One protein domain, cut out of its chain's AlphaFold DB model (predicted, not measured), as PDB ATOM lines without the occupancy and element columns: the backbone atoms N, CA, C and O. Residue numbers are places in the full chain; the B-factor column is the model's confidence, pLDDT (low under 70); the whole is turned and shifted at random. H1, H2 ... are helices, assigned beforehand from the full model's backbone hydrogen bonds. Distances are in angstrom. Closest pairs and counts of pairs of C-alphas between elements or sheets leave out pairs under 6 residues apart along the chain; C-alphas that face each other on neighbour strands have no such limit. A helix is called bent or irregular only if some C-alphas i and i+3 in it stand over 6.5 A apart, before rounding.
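What this domain is: This is residues 376 to 399, 423 to 475 and 501 to 536 of the 590 residues of an uncharacterized protein of Leptomonas pyrrhocoris (UniProt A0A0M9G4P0). What shape do the helices make? The long helix H4 runs along the length of the model, the kinked helix H1 and then H6 cross it and touch each other, and H5 packs on residues 469 to 472 of H4. H2 is near H1 and H6, and residues 436 to 442, of which 440 to 442 belong to H3, stick out. What is printed? The printed part has 113 residues with six named helices, H1 to H6 in order, no named strand, and the class all helix; it is compact, with a radius of gyration of the C-alphas of 14.3 A and spans of 44 by 32 by 30 A.

Where its parts are: Where do the helices lie? H1 is residues 376 to 399, 29.8 A long, from C-alpha 376 at (58.291, -49.380, 152.873); it is irregular, with C-alphas 382 and 385 7.7 A apart and a kink of 66 degrees near residue 383. H2 is residues 423 to 435 and H3 residues 440 to 443. What follows? H4 is residues 450 to 473, 34.3 A long, H5 residues 501 to 509, and H6 residues 518 to 531, ending at C-alpha 531 at (48.720, -66.563, 150.249).

How they stand to each other: What touches the hub, H4? With residues 456 to 460 alone it touches H1, about perpendicular at 88 degrees, the closest C-alphas being those of Ala 380 and Ile 460, 5.8 A apart. It touches H6 at a steep tilt of 67 degrees, the same way, closest at C-alphas 468 and 524, 5.2 A, and H5 at C-alphas 472 and 503, 5.0 A. How do the others stand? H1 touches H6 at a shallow tilt of 27 degrees, opposite ways, closest at C-alphas 392 and 518, 4.9 A; H2 and H3 are each close to H1 but not clearly touching it. Are the backbones whole? Every O i to N i+4 pair is within hydrogen-bond range in H2, H4, H5 and H6, 18 of 20 are in H1, and H3 is too short for such a pair.

The domain as a whole: Where is it cut? Residues 400 to 422 and 476 to 500 are not printed, with C-alpha gaps of 16.8 A and 11.3 A. Where is confidence low? The mean pLDDT of the printed part is 71.7, and 41 residues are under 70, among them 430 to 446 and 529 to 536.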
ATOM      1  N   VAL A 376      59.556 -49.909 153.416       66.19
ATOM      2  CA  VAL A 376      58.291 -49.380 152.873       66.19
ATOM      3  C   VAL A 376      57.284 -50.510 152.675       66.19
ATOM      4  O   VAL A 376      56.149 -50.384 153.120       66.19
ATOM      5  N   ILE A 377      57.707 -51.637 152.098       66.31
ATOM      6  CA  ILE A 377      56.858 -52.825 151.945       66.31
ATOM      7  C   ILE A 377      56.466 -53.374 153.320       66.31
ATOM      8  O   ILE A 377      55.293 -53.643 153.559       66.31
ATOM      9  N   SER A 378      57.411 -53.461 154.260       68.12
ATOM     10  CA  SER A 378      57.121 -53.891 155.632       68.12
ATOM     11  C   SER A 378      56.129 -52.948 156.305       68.12
ATOM     12  O   SER A 378      55.162 -53.408 156.898       68.12
ATOM     13  N   ALA A 379      56.316 -51.630 156.191       66.69
ATOM     14  CA  ALA A 379      55.385 -50.641 156.723       66.69
ATOM     15  C   ALA A 379      53.996 -50.775 156.086       66.69
ATOM     16  O   ALA A 379      53.002 -50.720 156.803       66.69
ATOM     17  N   ALA A 380      53.918 -51.020 154.775       67.19
ATOM     18  CA  ALA A 380      52.660 -51.251 154.071       67.19
ATOM     19  C   ALA A 380      51.969 -52.522 154.565       67.19
ATOM     20  O   ALA A 380      50.780 -52.488 154.849       67.19
ATOM     21  N   MET A 381      52.717 -53.605 154.778       69.12
ATOM     22  CA  MET A 381      52.201 -54.834 155.386       69.12
ATOM     23  C   MET A 381      51.737 -54.600 156.834       69.12
ATOM     24  O   MET A 381      50.679 -55.085 157.226       69.12
ATOM     25  N   PHE A 382      52.477 -53.820 157.629       68.62
ATOM     26  CA  PHE A 382      52.136 -53.528 159.027       68.62
ATOM     27  C   PHE A 382      50.914 -52.628 159.192       68.62
ATOM     28  O   PHE A 382      50.207 -52.754 160.197       68.62
ATOM     29  N   LEU A 383      50.721 -51.699 158.256       76.19
ATOM     30  CA  LEU A 383      49.659 -50.696 158.266       76.19
ATOM     31  C   LEU A 383      48.474 -51.092 157.373       76.19
ATOM     32  O   LEU A 383      47.464 -50.394 157.366       76.19
ATOM     33  N   LYS A 384      48.580 -52.223 156.662       81.00
ATOM     34  CA  LYS A 384      47.583 -52.749 155.728       81.00
ATOM     35  C   LYS A 384      46.173 -52.669 156.298       81.00
ATOM     36  O   LYS A 384      45.357 -51.970 155.722       81.00
ATOM     37  N   ASP A 385      45.901 -53.326 157.424       78.56
ATOM     38  CA  ASP A 385      44.553 -53.406 158.008       78.56
ATOM     39  C   ASP A 385      43.942 -52.018 158.280       78.56
ATOM     40  O   ASP A 385      42.770 -51.784 157.989       78.56
ATOM     41  N   ASP A 386      44.746 -51.082 158.794       77.94
ATOM     42  CA  ASP A 386      44.280 -49.746 159.169       77.94
ATOM     43  C   ASP A 386      43.977 -48.879 157.933       77.94
ATOM     44  O   ASP A 386      42.978 -48.153 157.916       77.94
ATOM     45  N   TYR A 387      44.800 -48.957 156.882       81.62
ATOM     46  CA  TYR A 387      44.548 -48.244 155.622       81.62
ATOM     47  C   TYR A 387      43.515 -48.959 154.741       81.62
ATOM     48  O   TYR A 387      42.779 -48.293 154.018       81.62
ATOM     49  N   MET A 388      43.391 -50.284 154.834       82.31
ATOM     50  CA  MET A 388      42.348 -51.075 154.174       82.31
ATOM     51  C   MET A 388      40.961 -50.696 154.677       82.31
ATOM     52  O   MET A 388      40.099 -50.346 153.871       82.31
ATOM     53  N   ASP A 389      40.766 -50.682 156.001       80.19
ATOM     54  CA  ASP A 389      39.506 -50.264 156.624       80.19
ATOM     55  C   ASP A 389      39.116 -48.842 156.162       80.19
ATOM     56  O   ASP A 389      37.947 -48.564 155.884       80.19
ATOM     57  N   ARG A 390      40.103 -47.946 156.009       81.38
ATOM     58  CA  ARG A 390      39.901 -46.586 155.491       81.38
ATOM     59  C   ARG A 390      39.523 -46.563 154.007       81.38
ATOM     60  O   ARG A 390      38.518 -45.944 153.665       81.38
ATOM     61  N   MET A 391      40.283 -47.228 153.141       81.56
ATOM     62  CA  MET A 391      40.039 -47.245 151.694       81.56
ATOM     63  C   MET A 391      38.675 -47.862 151.353       81.56
ATOM     64  O   MET A 391      37.935 -47.320 150.531       81.56
ATOM     65  N   VAL A 392      38.285 -48.948 152.033       81.25
ATOM     66  CA  VAL A 392      36.970 -49.575 151.829       81.25
ATOM     67  C   VAL A 392      35.835 -48.633 152.245       81.25
ATOM     68  O   VAL A 392      34.805 -48.572 151.563       81.25
ATOM     69  N   LEU A 393      36.007 -47.869 153.329       77.56
ATOM     70  CA  LEU A 393      35.034 -46.859 153.745       77.56
ATOM     71  C   LEU A 393      34.946 -45.687 152.770       77.56
ATOM     72  O   LEU A 393      33.831 -45.314 152.406       77.56
ATOM     73  N   GLU A 394      36.078 -45.115 152.353       79.75
ATOM     74  CA  GLU A 394      36.119 -43.992 151.406       79.75
ATOM     75  C   GLU A 394      35.408 -44.377 150.102       79.75
ATOM     76  O   GLU A 394      34.464 -43.700 149.695       79.75
ATOM     77  N   ARG A 395      35.717 -45.550 149.538       79.62
ATOM     78  CA  ARG A 395      35.097 -46.035 148.292       79.62
ATOM     79  C   ARG A 395      33.637 -46.423 148.450       79.62
ATOM     80  O   ARG A 395      32.824 -46.165 147.566       79.62
ATOM     81  N   THR A 396      33.265 -47.007 149.588       75.25
ATOM     82  CA  THR A 396      31.854 -47.263 149.910       75.25
ATOM     83  C   THR A 396      31.065 -45.957 149.971       75.25
ATOM     84  O   THR A 396      29.938 -45.887 149.472       75.25
ATOM     85  N   LEU A 397      31.630 -44.934 150.615       71.81
ATOM     86  CA  LEU A 397      30.998 -43.629 150.742       71.81
ATOM     87  C   LEU A 397      30.877 -42.969 149.372       71.81
ATOM     88  O   LEU A 397      29.781 -42.544 149.023       71.81
ATOM     89  N   GLU A 398      31.935 -42.975 148.565       73.00
ATOM     90  CA  GLU A 398      31.927 -42.471 147.188       73.00
ATOM     91  C   GLU A 398      30.878 -43.171 146.317       73.00
ATOM     92  O   GLU A 398      30.115 -42.502 145.623       73.00
ATOM     93  N   GLN A 399      30.747 -44.497 146.414       70.19
ATOM     94  CA  GLN A 399      29.711 -45.259 145.709       70.19
ATOM     95  C   GLN A 399      28.294 -44.923 146.199       70.19
ATOM     96  O   GLN A 399      27.364 -44.834 145.400       70.19
ATOM     97  N   LEU A 423      28.138 -60.041 153.450       63.53
ATOM     98  CA  LEU A 423      29.536 -59.893 153.892       63.53
ATOM     99  C   LEU A 423      30.005 -58.435 153.884       63.53
ATOM    100  O   LEU A 423      30.581 -57.960 154.863       63.53
ATOM    101  N   LEU A 424      29.719 -57.708 152.802       66.88
ATOM    102  CA  LEU A 424      30.049 -56.290 152.699       66.88
ATOM    103  C   LEU A 424      29.259 -55.462 153.725       66.88
ATOM    104  O   LEU A 424      29.815 -54.561 154.346       66.88
ATOM    105  N   GLU A 425      27.977 -55.765 153.946       72.19
ATOM    106  CA  GLU A 425      27.169 -55.113 154.984       72.19
ATOM    107  C   GLU A 425      27.667 -55.431 156.398       72.19
ATOM    108  O   GLU A 425      27.785 -54.523 157.220       72.19
ATOM    109  N   GLN A 426      28.030 -56.681 156.689       71.19
ATOM    110  CA  GLN A 426      28.623 -57.078 157.971       71.19
ATOM    111  C   GLN A 426      29.965 -56.382 158.204       71.19
ATOM    112  O   GLN A 426      30.194 -55.845 159.289       71.19
ATOM    113  N   TYR A 427      30.818 -56.321 157.179       68.25
ATOM    114  CA  TYR A 427      32.091 -55.611 157.227       68.25
ATOM    115  C   TYR A 427      31.875 -54.114 157.452       68.25
ATOM    116  O   TYR A 427      32.437 -53.558 158.391       68.25
ATOM    117  N   LYS A 428      30.973 -53.473 156.694       68.75
ATOM    118  CA  LYS A 428      30.580 -52.071 156.911       68.75
ATOM    119  C   LYS A 428      30.106 -51.847 158.339       68.75
ATOM    120  O   LYS A 428      30.553 -50.905 158.978       68.75
ATOM    121  N   THR A 429      29.250 -52.714 158.868       71.50
ATOM    122  CA  THR A 429      28.716 -52.571 160.231       71.50
ATOM    123  C   THR A 429      29.825 -52.715 161.280       71.50
ATOM    124  O   THR A 429      29.909 -51.907 162.204       71.50
ATOM    125  N   CYS A 430      30.726 -53.686 161.110       68.06
ATOM    126  CA  CYS A 430      31.873 -53.915 161.991       68.06
ATOM    127  C   CYS A 430      32.869 -52.743 161.954       68.06
ATOM    128  O   CYS A 430      33.219 -52.182 162.993       68.06
ATOM    129  N   VAL A 431      33.266 -52.312 160.759       64.31
ATOM    130  CA  VAL A 431      34.224 -51.224 160.545       64.31
ATOM    131  C   VAL A 431      33.644 -49.885 160.996       64.31
ATOM    132  O   VAL A 431      34.292 -49.171 161.758       64.31
ATOM    133  N   LEU A 432      32.391 -49.578 160.647       63.88
ATOM    134  CA  LEU A 432      31.706 -48.380 161.138       63.88
ATOM    135  C   LEU A 432      31.555 -48.400 162.662       63.88
ATOM    136  O   LEU A 432      31.689 -47.348 163.276       63.88
ATOM    137  N   SER A 433      31.348 -49.558 163.299       67.56
ATOM    138  CA  SER A 433      31.301 -49.640 164.768       67.56
ATOM    139  C   SER A 433      32.657 -49.348 165.426       67.56
ATOM    140  O   SER A 433      32.716 -48.631 166.430       67.56
ATOM    141  N   ARG A 434      33.762 -49.823 164.827       62.19
ATOM    142  CA  ARG A 434      35.134 -49.537 165.280       62.19
ATOM    143  C   ARG A 434      35.504 -48.070 165.066       62.19
ATOM    144  O   ARG A 434      36.154 -47.469 165.917       62.19
ATOM    145  N   ILE A 435      35.052 -47.485 163.959       57.16
ATOM    146  CA  ILE A 435      35.445 -46.144 163.508       57.16
ATOM    147  C   ILE A 435      34.503 -45.040 164.009       57.16
ATOM    148  O   ILE A 435      34.918 -43.887 164.088       57.16
ATOM    149  N   ALA A 436      33.285 -45.363 164.453       56.88
ATOM    150  CA  ALA A 436      32.321 -44.396 164.996       56.88
ATOM    151  C   ALA A 436      32.879 -43.532 166.145       56.88
ATOM    152  O   ALA A 436      32.387 -42.432 166.387       56.88
ATOM    153  N   HIS A 437      33.912 -44.022 166.837       50.72
ATOM    154  CA  HIS A 437      34.549 -43.350 167.968       50.72
ATOM    155  C   HIS A 437      35.782 -42.518 167.575       50.72
ATOM    156  O   HIS A 437      36.344 -41.823 168.420       50.72
ATOM    157  N   ILE A 438      36.207 -42.566 166.307       52.28
ATOM    158  CA  ILE A 438      37.347 -41.806 165.792       52.28
ATOM    159  C   ILE A 438      36.811 -40.491 165.206       52.28
ATOM    160  O   ILE A 438      35.982 -40.519 164.291       52.28
ATOM    161  N   PRO A 439      37.237 -39.315 165.701       55.06
ATOM    162  CA  PRO A 439      36.732 -38.055 165.173       55.06
ATOM    163  C   PRO A 439      37.114 -37.905 163.694       55.06
ATOM    164  O   PRO A 439      38.242 -38.207 163.318       55.06
ATOM    165  N   ARG A 440      36.204 -37.388 162.853       53.47
ATOM    166  CA  ARG A 440      36.387 -37.312 161.383       53.47
ATOM    167  C   ARG A 440      37.692 -36.643 160.938       53.47
ATOM    168  O   ARG A 440      38.287 -37.059 159.955       53.47
ATOM    169  N   GLN A 441      38.173 -35.661 161.694       52.72
ATOM    170  CA  GLN A 441      39.456 -34.996 161.444       52.72
ATOM    171  C   GLN A 441      40.681 -35.924 161.599       52.72
ATOM    172  O   GLN A 441      41.702 -35.678 160.976       52.72
ATOM    173  N   HIS A 442      40.570 -37.005 162.379       53.19
ATOM    174  CA  HIS A 442      41.602 -38.041 162.529       53.19
ATOM    175  C   HIS A 442      41.468 -39.170 161.497       53.19
ATOM    176  O   HIS A 442      42.373 -39.988 161.380       53.19
ATOM    177  N   LEU A 443      40.363 -39.220 160.742       54.09
ATOM    178  CA  LEU A 443      40.182 -40.191 159.659       54.09
ATOM    179  C   LEU A 443      40.870 -39.759 158.367       54.09
ATOM    180  O   LEU A 443      41.215 -40.608 157.557       54.09
ATOM    181  N   HIS A 444      41.101 -38.456 158.186       54.12
ATOM    182  CA  HIS A 444      41.726 -37.928 156.975       54.12
ATOM    183  C   HIS A 444      43.256 -38.005 156.977       54.12
ATOM    184  O   HIS A 444      43.849 -37.956 155.899       54.12
ATOM    185  N   THR A 445      43.892 -38.170 158.141       61.19
ATOM    186  CA  THR A 445      45.344 -38.365 158.241       61.19
ATOM    187  C   THR A 445      45.693 -39.361 159.357       61.19
ATOM    188  O   THR A 445      45.741 -38.965 160.522       61.19
ATOM    189  N   GLN A 446      45.950 -40.632 159.035       66.31
ATOM    190  CA  GLN A 446      46.426 -41.629 160.006       66.31
ATOM    191  C   GLN A 446      47.845 -41.307 160.489       66.31
ATOM    192  O   GLN A 446      48.134 -41.435 161.677       66.31
ATOM    193  N   SER A 447      48.709 -40.825 159.595       73.19
ATOM    194  CA  SER A 447      50.079 -40.411 159.931       73.19
ATOM    195  C   SER A 447      50.210 -38.949 160.378       73.19
ATOM    196  O   SER A 447      51.267 -38.541 160.855       73.19
ATOM    197  N   GLY A 448      49.156 -38.141 160.213       72.50
ATOM    198  CA  GLY A 448      49.235 -36.678 160.306       72.50
ATOM    199  C   GLY A 448      49.784 -35.994 159.045       72.50
ATOM    200  O   GLY A 448      49.819 -34.765 159.008       72.50
ATOM    201  N   ASP A 449      50.164 -36.757 158.012       76.00
ATOM    202  CA  ASP A 449      50.627 -36.259 156.713       76.00
ATOM    203  C   ASP A 449      49.770 -36.852 155.569       76.00
ATOM    204  O   ASP A 449      49.788 -38.065 155.334       76.00
ATOM    205  N   PRO A 450      49.005 -36.024 154.832       74.62
ATOM    206  CA  PRO A 450      48.147 -36.505 153.751       74.62
ATOM    207  C   PRO A 450      48.935 -37.079 152.564       74.62
ATOM    208  O   PRO A 450      48.415 -37.937 151.852       74.62
ATOM    209  N   VAL A 451      50.177 -36.633 152.343       76.25
ATOM    210  CA  VAL A 451      51.027 -37.138 151.256       76.25
ATOM    211  C   VAL A 451      51.508 -38.541 151.595       76.25
ATOM    212  O   VAL A 451      51.381 -39.447 150.775       76.25
ATOM    213  N   PHE A 452      51.998 -38.740 152.822       78.06
ATOM    214  CA  PHE A 452      52.408 -40.058 153.304       78.06
ATOM    215  C   PHE A 452      51.249 -41.055 153.250       78.06
ATOM    216  O   PHE A 452      51.403 -42.151 152.719       78.06
ATOM    217  N   ASP A 453      50.072 -40.660 153.735       77.88
ATOM    218  CA  ASP A 453      48.885 -41.510 153.703       77.88
ATOM    219  C   ASP A 453      48.481 -41.907 152.284       77.88
ATOM    220  O   ASP A 453      48.170 -43.070 152.042       77.88
ATOM    221  N   SER A 454      48.513 -40.962 151.340       81.56
ATOM    222  CA  SER A 454      48.222 -41.249 149.934       81.56
ATOM    223  C   SER A 454      49.225 -42.235 149.340       81.56
ATOM    224  O   SER A 454      48.821 -43.172 148.656       81.56
ATOM    225  N   VAL A 455      50.519 -42.073 149.637       80.19
ATOM    226  CA  VAL A 455      51.557 -43.010 149.190       80.19
ATOM    227  C   VAL A 455      51.330 -44.398 149.790       80.19
ATOM    228  O   VAL A 455      51.393 -45.382 149.060       80.19
ATOM    229  N   MET A 456      51.025 -44.495 151.086       80.06
ATOM    230  CA  MET A 456      50.770 -45.780 151.742       80.06
ATOM    231  C   MET A 456      49.529 -46.484 151.187       80.06
ATOM    232  O   MET A 456      49.590 -47.685 150.939       80.06
ATOM    233  N   MET A 457      48.437 -45.752 150.941       83.19
ATOM    234  CA  MET A 457      47.234 -46.307 150.305       83.19
ATOM    235  C   MET A 457      47.541 -46.849 148.910       83.19
ATOM    236  O   MET A 457      47.197 -47.992 148.629       83.19
ATOM    237  N   ASN A 458      48.267 -46.087 148.085       83.75
ATOM    238  CA  ASN A 458      48.659 -46.530 146.746       83.75
ATOM    239  C   ASN A 458      49.547 -47.782 146.796       83.75
ATOM    240  O   ASN A 458      49.323 -48.718 146.046       83.75
ATOM    241  N   VAL A 459      50.525 -47.837 147.710       80.75
ATOM    242  CA  VAL A 459      51.394 -49.019 147.858       80.75
ATOM    243  C   VAL A 459      50.592 -50.247 148.296       80.75
ATOM    244  O   VAL A 459      50.815 -51.338 147.782       80.75
ATOM    245  N   ILE A 460      49.670 -50.096 149.251       82.44
ATOM    246  CA  ILE A 460      48.826 -51.207 149.716       82.44
ATOM    247  C   ILE A 460      47.896 -51.673 148.594       82.44
ATOM    248  O   ILE A 460      47.729 -52.875 148.403       82.44
ATOM    249  N   GLU A 461      47.324 -50.745 147.833       84.44
ATOM    250  CA  GLU A 461      46.489 -51.059 146.680       84.44
ATOM    251  C   GLU A 461      47.274 -51.765 145.569       84.44
ATOM    252  O   GLU A 461      46.821 -52.799 145.088       84.44
ATOM    253  N   ASP A 462      48.476 -51.300 145.231       82.19
ATOM    254  CA  ASP A 462      49.351 -51.963 144.258       82.19
ATOM    255  C   ASP A 462      49.668 -53.408 144.685       82.19
ATOM    256  O   ASP A 462      49.653 -54.327 143.864       82.19
ATOM    257  N   LEU A 463      49.919 -53.634 145.982       80.25
ATOM    258  CA  LEU A 463      50.156 -54.973 146.534       80.25
ATOM    259  C   LEU A 463      48.912 -55.869 146.438       80.25
ATOM    260  O   LEU A 463      49.038 -57.049 146.107       80.25
ATOM    261  N   LEU A 464      47.721 -55.320 146.690       81.44
ATOM    262  CA  LEU A 464      46.449 -56.030 146.530       81.44
ATOM    263  C   LEU A 464      46.178 -56.394 145.070       81.44
ATOM    264  O   LEU A 464      45.823 -57.537 144.789       81.44
ATOM    265  N   VAL A 465      46.355 -55.441 144.148       83.31
ATOM    266  CA  VAL A 465      46.187 -55.655 142.703       83.31
ATOM    267  C   VAL A 465      47.146 -56.742 142.233       83.31
ATOM    268  O   VAL A 465      46.725 -57.675 141.554       83.31
ATOM    269  N   TYR A 466      48.412 -56.669 142.651       80.62
ATOM    270  CA  TYR A 466      49.417 -57.673 142.319       80.62
ATOM    271  C   TYR A 466      49.040 -59.067 142.838       80.62
ATOM    272  O   TYR A 466      49.097 -60.040 142.082       80.62
ATOM    273  N   GLY A 467      48.626 -59.177 144.105       78.12
ATOM    274  CA  GLY A 467      48.179 -60.445 144.687       78.12
ATOM    275  C   GLY A 467      46.966 -61.022 143.955       78.12
ATOM    276  O   GLY A 467      46.950 -62.200 143.604       78.12
ATOM    277  N   LEU A 468      45.983 -60.177 143.643       79.62
ATOM    278  CA  LEU A 468      44.769 -60.583 142.940       79.62
ATOM    279  C   LEU A 468      45.046 -61.005 141.490       79.62
ATOM    280  O   LEU A 468      44.477 -61.992 141.021       79.62
ATOM    281  N   GLN A 469      45.943 -60.300 140.794       80.69
ATOM    282  CA  GLN A 469      46.392 -60.665 139.452       80.69
ATOM    283  C   GLN A 469      47.093 -62.027 139.471       80.69
ATOM    284  O   GLN A 469      46.744 -62.904 138.683       80.69
ATOM    285  N   ARG A 470      48.020 -62.235 140.410       79.12
ATOM    286  CA  ARG A 470      48.736 -63.504 140.557       79.12
ATOM    287  C   ARG A 470      47.787 -64.667 140.847       79.12
ATOM    288  O   ARG A 470      47.868 -65.695 140.187       79.12
ATOM    289  N   TRP A 471      46.839 -64.488 141.762       82.44
ATOM    290  CA  TRP A 471      45.817 -65.496 142.058       82.44
ATOM    291  C   TRP A 471      44.940 -65.839 140.852       82.44
ATOM    292  O   TRP A 471      44.502 -66.984 140.682       82.44
ATOM    293  N   ALA A 472      44.661 -64.851 140.003       81.50
ATOM    294  CA  ALA A 472      43.900 -65.071 138.788       81.50
ATOM    295  C   ALA A 472      44.735 -65.751 137.681       81.50
ATOM    296  O   ALA A 472      44.166 -66.493 136.880       81.50
ATOM    297  N   GLU A 473      46.057 -65.549 137.659       80.75
ATOM    298  CA  GLU A 473      47.011 -66.232 136.768       80.75
ATOM    299  C   GLU A 473      47.312 -67.678 137.205       80.75
ATOM    300  O   GLU A 473      47.502 -68.552 136.352       80.75
ATOM    301  N   ASP A 474      47.295 -67.957 138.513       78.75
ATOM    302  CA  ASP A 474      47.464 -69.290 139.101       78.75
ATOM    303  C   ASP A 474      46.195 -70.150 138.893       78.75
ATOM    304  O   ASP A 474      45.422 -70.466 139.800       78.75
ATOM    305  N   ASP A 475      45.970 -70.542 137.638       62.00
ATOM    306  CA  ASP A 475      44.968 -71.527 137.196       62.00
ATOM    307  C   ASP A 475      45.559 -72.960 137.164       62.00
ATOM    308  O   ASP A 475      44.921 -73.907 136.707       62.00
ATOM    309  N   LYS A 501      35.464 -68.265 135.351       84.12
ATOM    310  CA  LYS A 501      34.868 -67.139 134.617       84.12
ATOM    311  C   LYS A 501      35.141 -65.814 135.336       84.12
ATOM    312  O   LYS A 501      35.521 -64.847 134.683       84.12
ATOM    313  N   ARG A 502      35.011 -65.788 136.666       75.69
ATOM    314  CA  ARG A 502      35.267 -64.605 137.499       75.69
ATOM    315  C   ARG A 502      36.744 -64.204 137.505       75.69
ATOM    316  O   ARG A 502      37.029 -63.022 137.380       75.69
ATOM    317  N   LYS A 503      37.677 -65.163 137.569       81.69
ATOM    318  CA  LYS A 503      39.123 -64.920 137.403       81.69
ATOM    319  C   LYS A 503      39.436 -64.295 136.042       81.69
ATOM    320  O   LYS A 503      40.153 -63.304 135.970       81.69
ATOM    321  N   ALA A 504      38.859 -64.835 134.968       81.38
ATOM    322  CA  ALA A 504      39.056 -64.312 133.617       81.38
ATOM    323  C   ALA A 504      38.457 -62.906 133.431       81.38
ATOM    324  O   ALA A 504      39.031 -62.076 132.728       81.38
ATOM    325  N   GLU A 505      37.311 -62.628 134.055       81.88
ATOM    326  CA  GLU A 505      36.713 -61.294 134.074       81.88
ATOM    327  C   GLU A 505      37.567 -60.305 134.873       81.88
ATOM    328  O   GLU A 505      37.856 -59.228 134.356       81.88
ATOM    329  N   LEU A 506      38.053 -60.708 136.051       76.19
ATOM    330  CA  LEU A 506      38.969 -59.925 136.883       76.19
ATOM    331  C   LEU A 506      40.266 -59.590 136.149       76.19
ATOM    332  O   LEU A 506      40.644 -58.432 136.119       76.19
ATOM    333  N   LEU A 507      40.917 -60.541 135.475       78.81
ATOM    334  CA  LEU A 507      42.113 -60.251 134.664       78.81
ATOM    335  C   LEU A 507      41.843 -59.272 133.516       78.81
ATOM    336  O   LEU A 507      42.753 -58.603 133.036       78.81
ATOM    337  N   ARG A 508      40.595 -59.197 133.047       79.81
ATOM    338  CA  ARG A 508      40.195 -58.262 131.994       79.81
ATOM    339  C   ARG A 508      39.910 -56.861 132.540       79.81
ATOM    340  O   ARG A 508      40.039 -55.901 131.783       79.81
ATOM    341  N   THR A 509      39.474 -56.741 133.796       74.88
ATOM    342  CA  THR A 509      39.128 -55.465 134.446       74.88
ATOM    343  C   THR A 509      40.258 -54.893 135.303       74.88
ATOM    344  O   THR A 509      40.338 -53.674 135.457       74.88
ATOM    345  N   LEU A 510      41.146 -55.745 135.820       72.88
ATOM    346  CA  LEU A 510      42.369 -55.385 136.533       72.88
ATOM    347  C   LEU A 510      43.409 -54.910 135.523       72.88
ATOM    348  O   LEU A 510      44.223 -55.666 134.997       72.88
ATOM    349  N   THR A 511      43.356 -53.620 135.240       63.44
ATOM    350  CA  THR A 511      44.472 -52.880 134.660       63.44
ATOM    351  C   THR A 511      45.162 -52.145 135.804       63.44
ATOM    352  O   THR A 511      44.506 -51.777 136.769       63.44
ATOM    353  N   THR A 512      46.461 -51.873 135.715       55.31
ATOM    354  CA  THR A 512      47.204 -51.121 136.754       55.31
ATOM    355  C   THR A 512      46.648 -49.719 137.039       55.31
ATOM    356  O   THR A 512      47.064 -49.081 137.998       55.31
ATOM    357  N   ASP A 513      45.710 -49.247 136.215       56.75
ATOM    358  CA  ASP A 513      45.088 -47.929 136.303       56.75
ATOM    359  C   ASP A 513      43.667 -47.968 136.907       56.75
ATOM    360  O   ASP A 513      43.046 -46.914 137.080       56.75
ATOM    361  N   THR A 514      43.111 -49.150 137.210       63.72
ATOM    362  CA  THR A 514      41.775 -49.275 137.810       63.72
ATOM    363  C   THR A 514      41.861 -49.374 139.331       63.72
ATOM    364  O   THR A 514      42.332 -50.364 139.879       63.72
ATOM    365  N   PHE A 515      41.357 -48.343 140.020       76.19
ATOM    366  CA  PHE A 515      41.132 -48.390 141.465       76.19
ATOM    367  C   PHE A 515      40.213 -49.561 141.814       76.19
ATOM    368  O   PHE A 515      39.135 -49.698 141.229       76.19
ATOM    369  N   LEU A 516      40.618 -50.370 142.792       80.69
ATOM    370  CA  LEU A 516      39.826 -51.511 143.239       80.69
ATOM    371  C   LEU A 516      38.514 -51.020 143.856       80.69
ATOM    372  O   LEU A 516      38.502 -50.168 144.748       80.69
ATOM    373  N   THR A 517      37.388 -51.589 143.450       83.50
ATOM    374  CA  THR A 517      36.128 -51.394 144.171       83.50
ATOM    375  C   THR A 517      36.234 -51.946 145.597       83.50
ATOM    376  O   THR A 517      37.060 -52.808 145.889       83.50
ATOM    377  N   ALA A 518      35.366 -51.490 146.506       79.56
ATOM    378  CA  ALA A 518      35.316 -52.008 147.878       79.56
ATOM    379  C   ALA A 518      35.193 -53.547 147.935       79.56
ATOM    380  O   ALA A 518      35.767 -54.184 148.814       79.56
ATOM    381  N   GLU A 519      34.472 -54.148 146.986       80.19
ATOM    382  CA  GLU A 519      34.317 -55.601 146.888       80.19
ATOM    383  C   GLU A 519      35.597 -56.289 146.398       80.19
ATOM    384  O   GLU A 519      36.003 -57.304 146.963       80.19
ATOM    385  N   GLU A 520      36.263 -55.725 145.388       83.88
ATOM    386  CA  GLU A 520      37.535 -56.245 144.876       83.88
ATOM    387  C   GLU A 520      38.661 -56.111 145.904       83.88
ATOM    388  O   GLU A 520      39.474 -57.020 146.024       83.88
ATOM    389  N   MET A 521      38.677 -55.039 146.702       81.75
ATOM    390  CA  MET A 521      39.623 -54.874 147.808       81.75
ATOM    391  C   MET A 521      39.481 -55.971 148.864       81.75
ATOM    392  O   MET A 521      40.483 -56.514 149.318       81.75
ATOM    393  N   LEU A 522      38.249 -56.312 149.256       82.06
ATOM    394  CA  LEU A 522      37.996 -57.382 150.226       82.06
ATOM    395  C   LEU A 522      38.338 -58.760 149.652       82.06
ATOM    396  O   LEU A 522      38.828 -59.629 150.372       82.06
ATOM    397  N   LEU A 523      38.099 -58.966 148.354       80.88
ATOM    398  CA  LEU A 523      38.514 -60.185 147.670       80.88
ATOM    399  C   LEU A 523      40.043 -60.291 147.607       80.88
ATOM    400  O   LEU A 523      40.587 -61.343 147.927       80.88
ATOM    401  N   ALA A 524      40.727 -59.206 147.243       81.50
ATOM    402  CA  ALA A 524      42.181 -59.134 147.220       81.50
ATOM    403  C   ALA A 524      42.777 -59.318 148.618       81.50
ATOM    404  O   ALA A 524      43.783 -60.001 148.757       81.50
ATOM    405  N   ASP A 525      42.143 -58.787 149.667       82.31
ATOM    406  CA  ASP A 525      42.555 -59.019 151.051       82.31
ATOM    407  C   ASP A 525      42.424 -60.490 151.447       82.31
ATOM    408  O   ASP A 525      43.338 -61.052 152.049       82.31
ATOM    409  N   LYS A 526      41.319 -61.137 151.062       80.44
ATOM    410  CA  LYS A 526      41.112 -62.569 151.288       80.44
ATOM    411  C   LYS A 526      42.180 -63.407 150.583       80.44
ATOM    412  O   LYS A 526      42.829 -64.218 151.226       80.44
ATOM    413  N   VAL A 527      42.405 -63.168 149.293       76.44
ATOM    414  CA  VAL A 527      43.455 -63.841 148.511       76.44
ATOM    415  C   VAL A 527      44.829 -63.604 149.139       76.44
ATOM    416  O   VAL A 527      45.589 -64.535 149.376       76.44
ATOM    417  N   TRP A 528      45.132 -62.353 149.481       72.19
ATOM    418  CA  TRP A 528      46.423 -61.988 150.043       72.19
ATOM    419  C   TRP A 528      46.640 -62.558 151.451       72.19
ATOM    420  O   TRP A 528      47.766 -62.886 151.798       72.19
ATOM    421  N   SER A 529      45.590 -62.690 152.265       68.56
ATOM    422  CA  SER A 529      45.668 -63.315 153.596       68.56
ATOM    423  C   SER A 529      45.718 -64.845 153.550       68.56
ATOM    424  O   SER A 529      46.224 -65.453 154.492       68.56
ATOM    425  N   GLU A 530      45.231 -65.460 152.468       65.00
ATOM    426  CA  GLU A 530      45.384 -66.894 152.194       65.00
ATOM    427  C   GLU A 530      46.801 -67.224 151.683       65.00
ATOM    428  O   GLU A 530      47.399 -68.194 152.146       65.00
ATOM    429  N   ASP A 531      47.367 -66.387 150.804       53.62
ATOM    430  CA  ASP A 531      48.720 -66.563 150.249       53.62
ATOM    431  C   ASP A 531      49.839 -66.092 151.197       53.62
ATOM    432  O   ASP A 531      50.988 -66.527 151.085       53.62
ATOM    433  N   VAL A 532      49.525 -65.177 152.120       46.50
ATOM    434  CA  VAL A 532      50.464 -64.609 153.094       46.50
ATOM    435  C   VAL A 532      49.827 -64.659 154.483       46.50
ATOM    436  O   VAL A 532      49.012 -63.810 154.848       46.50
ATOM    437  N   LEU A 533      50.215 -65.654 155.286       38.53
ATOM    438  CA  LEU A 533      49.757 -65.788 156.668       38.53
ATOM    439  C   LEU A 533      50.292 -64.627 157.517       38.53
ATOM    440  O   LEU A 533      51.474 -64.551 157.855       38.53
ATOM    441  N   PHE A 534      49.394 -63.734 157.929       40.94
ATOM    442  CA  PHE A 534      49.676 -62.740 158.960       40.94
ATOM    443  C   PHE A 534      48.944 -63.091 160.254       40.94
ATOM    444  O   PHE A 534      47.716 -63.149 160.307       40.94
ATOM    445  N   LEU A 535      49.701 -63.258 161.342       32.88
ATOM    446  CA  LEU A 535      49.142 -63.297 162.693       32.88
ATOM    447  C   LEU A 535      48.605 -61.904 163.061       32.88
ATOM    448  O   LEU A 535      49.360 -60.958 163.293       32.88
ATOM    449  N   LYS A 536      47.276 -61.781 163.117       31.97
ATOM    450  CA  LYS A 536      46.563 -60.560 163.511       31.97
ATOM    451  C   LYS A 536      46.729 -60.285 165.024       31.97
ATOM    452  O   LYS A 536      46.550 -61.171 165.851       31.97
TER     453      LYS A 536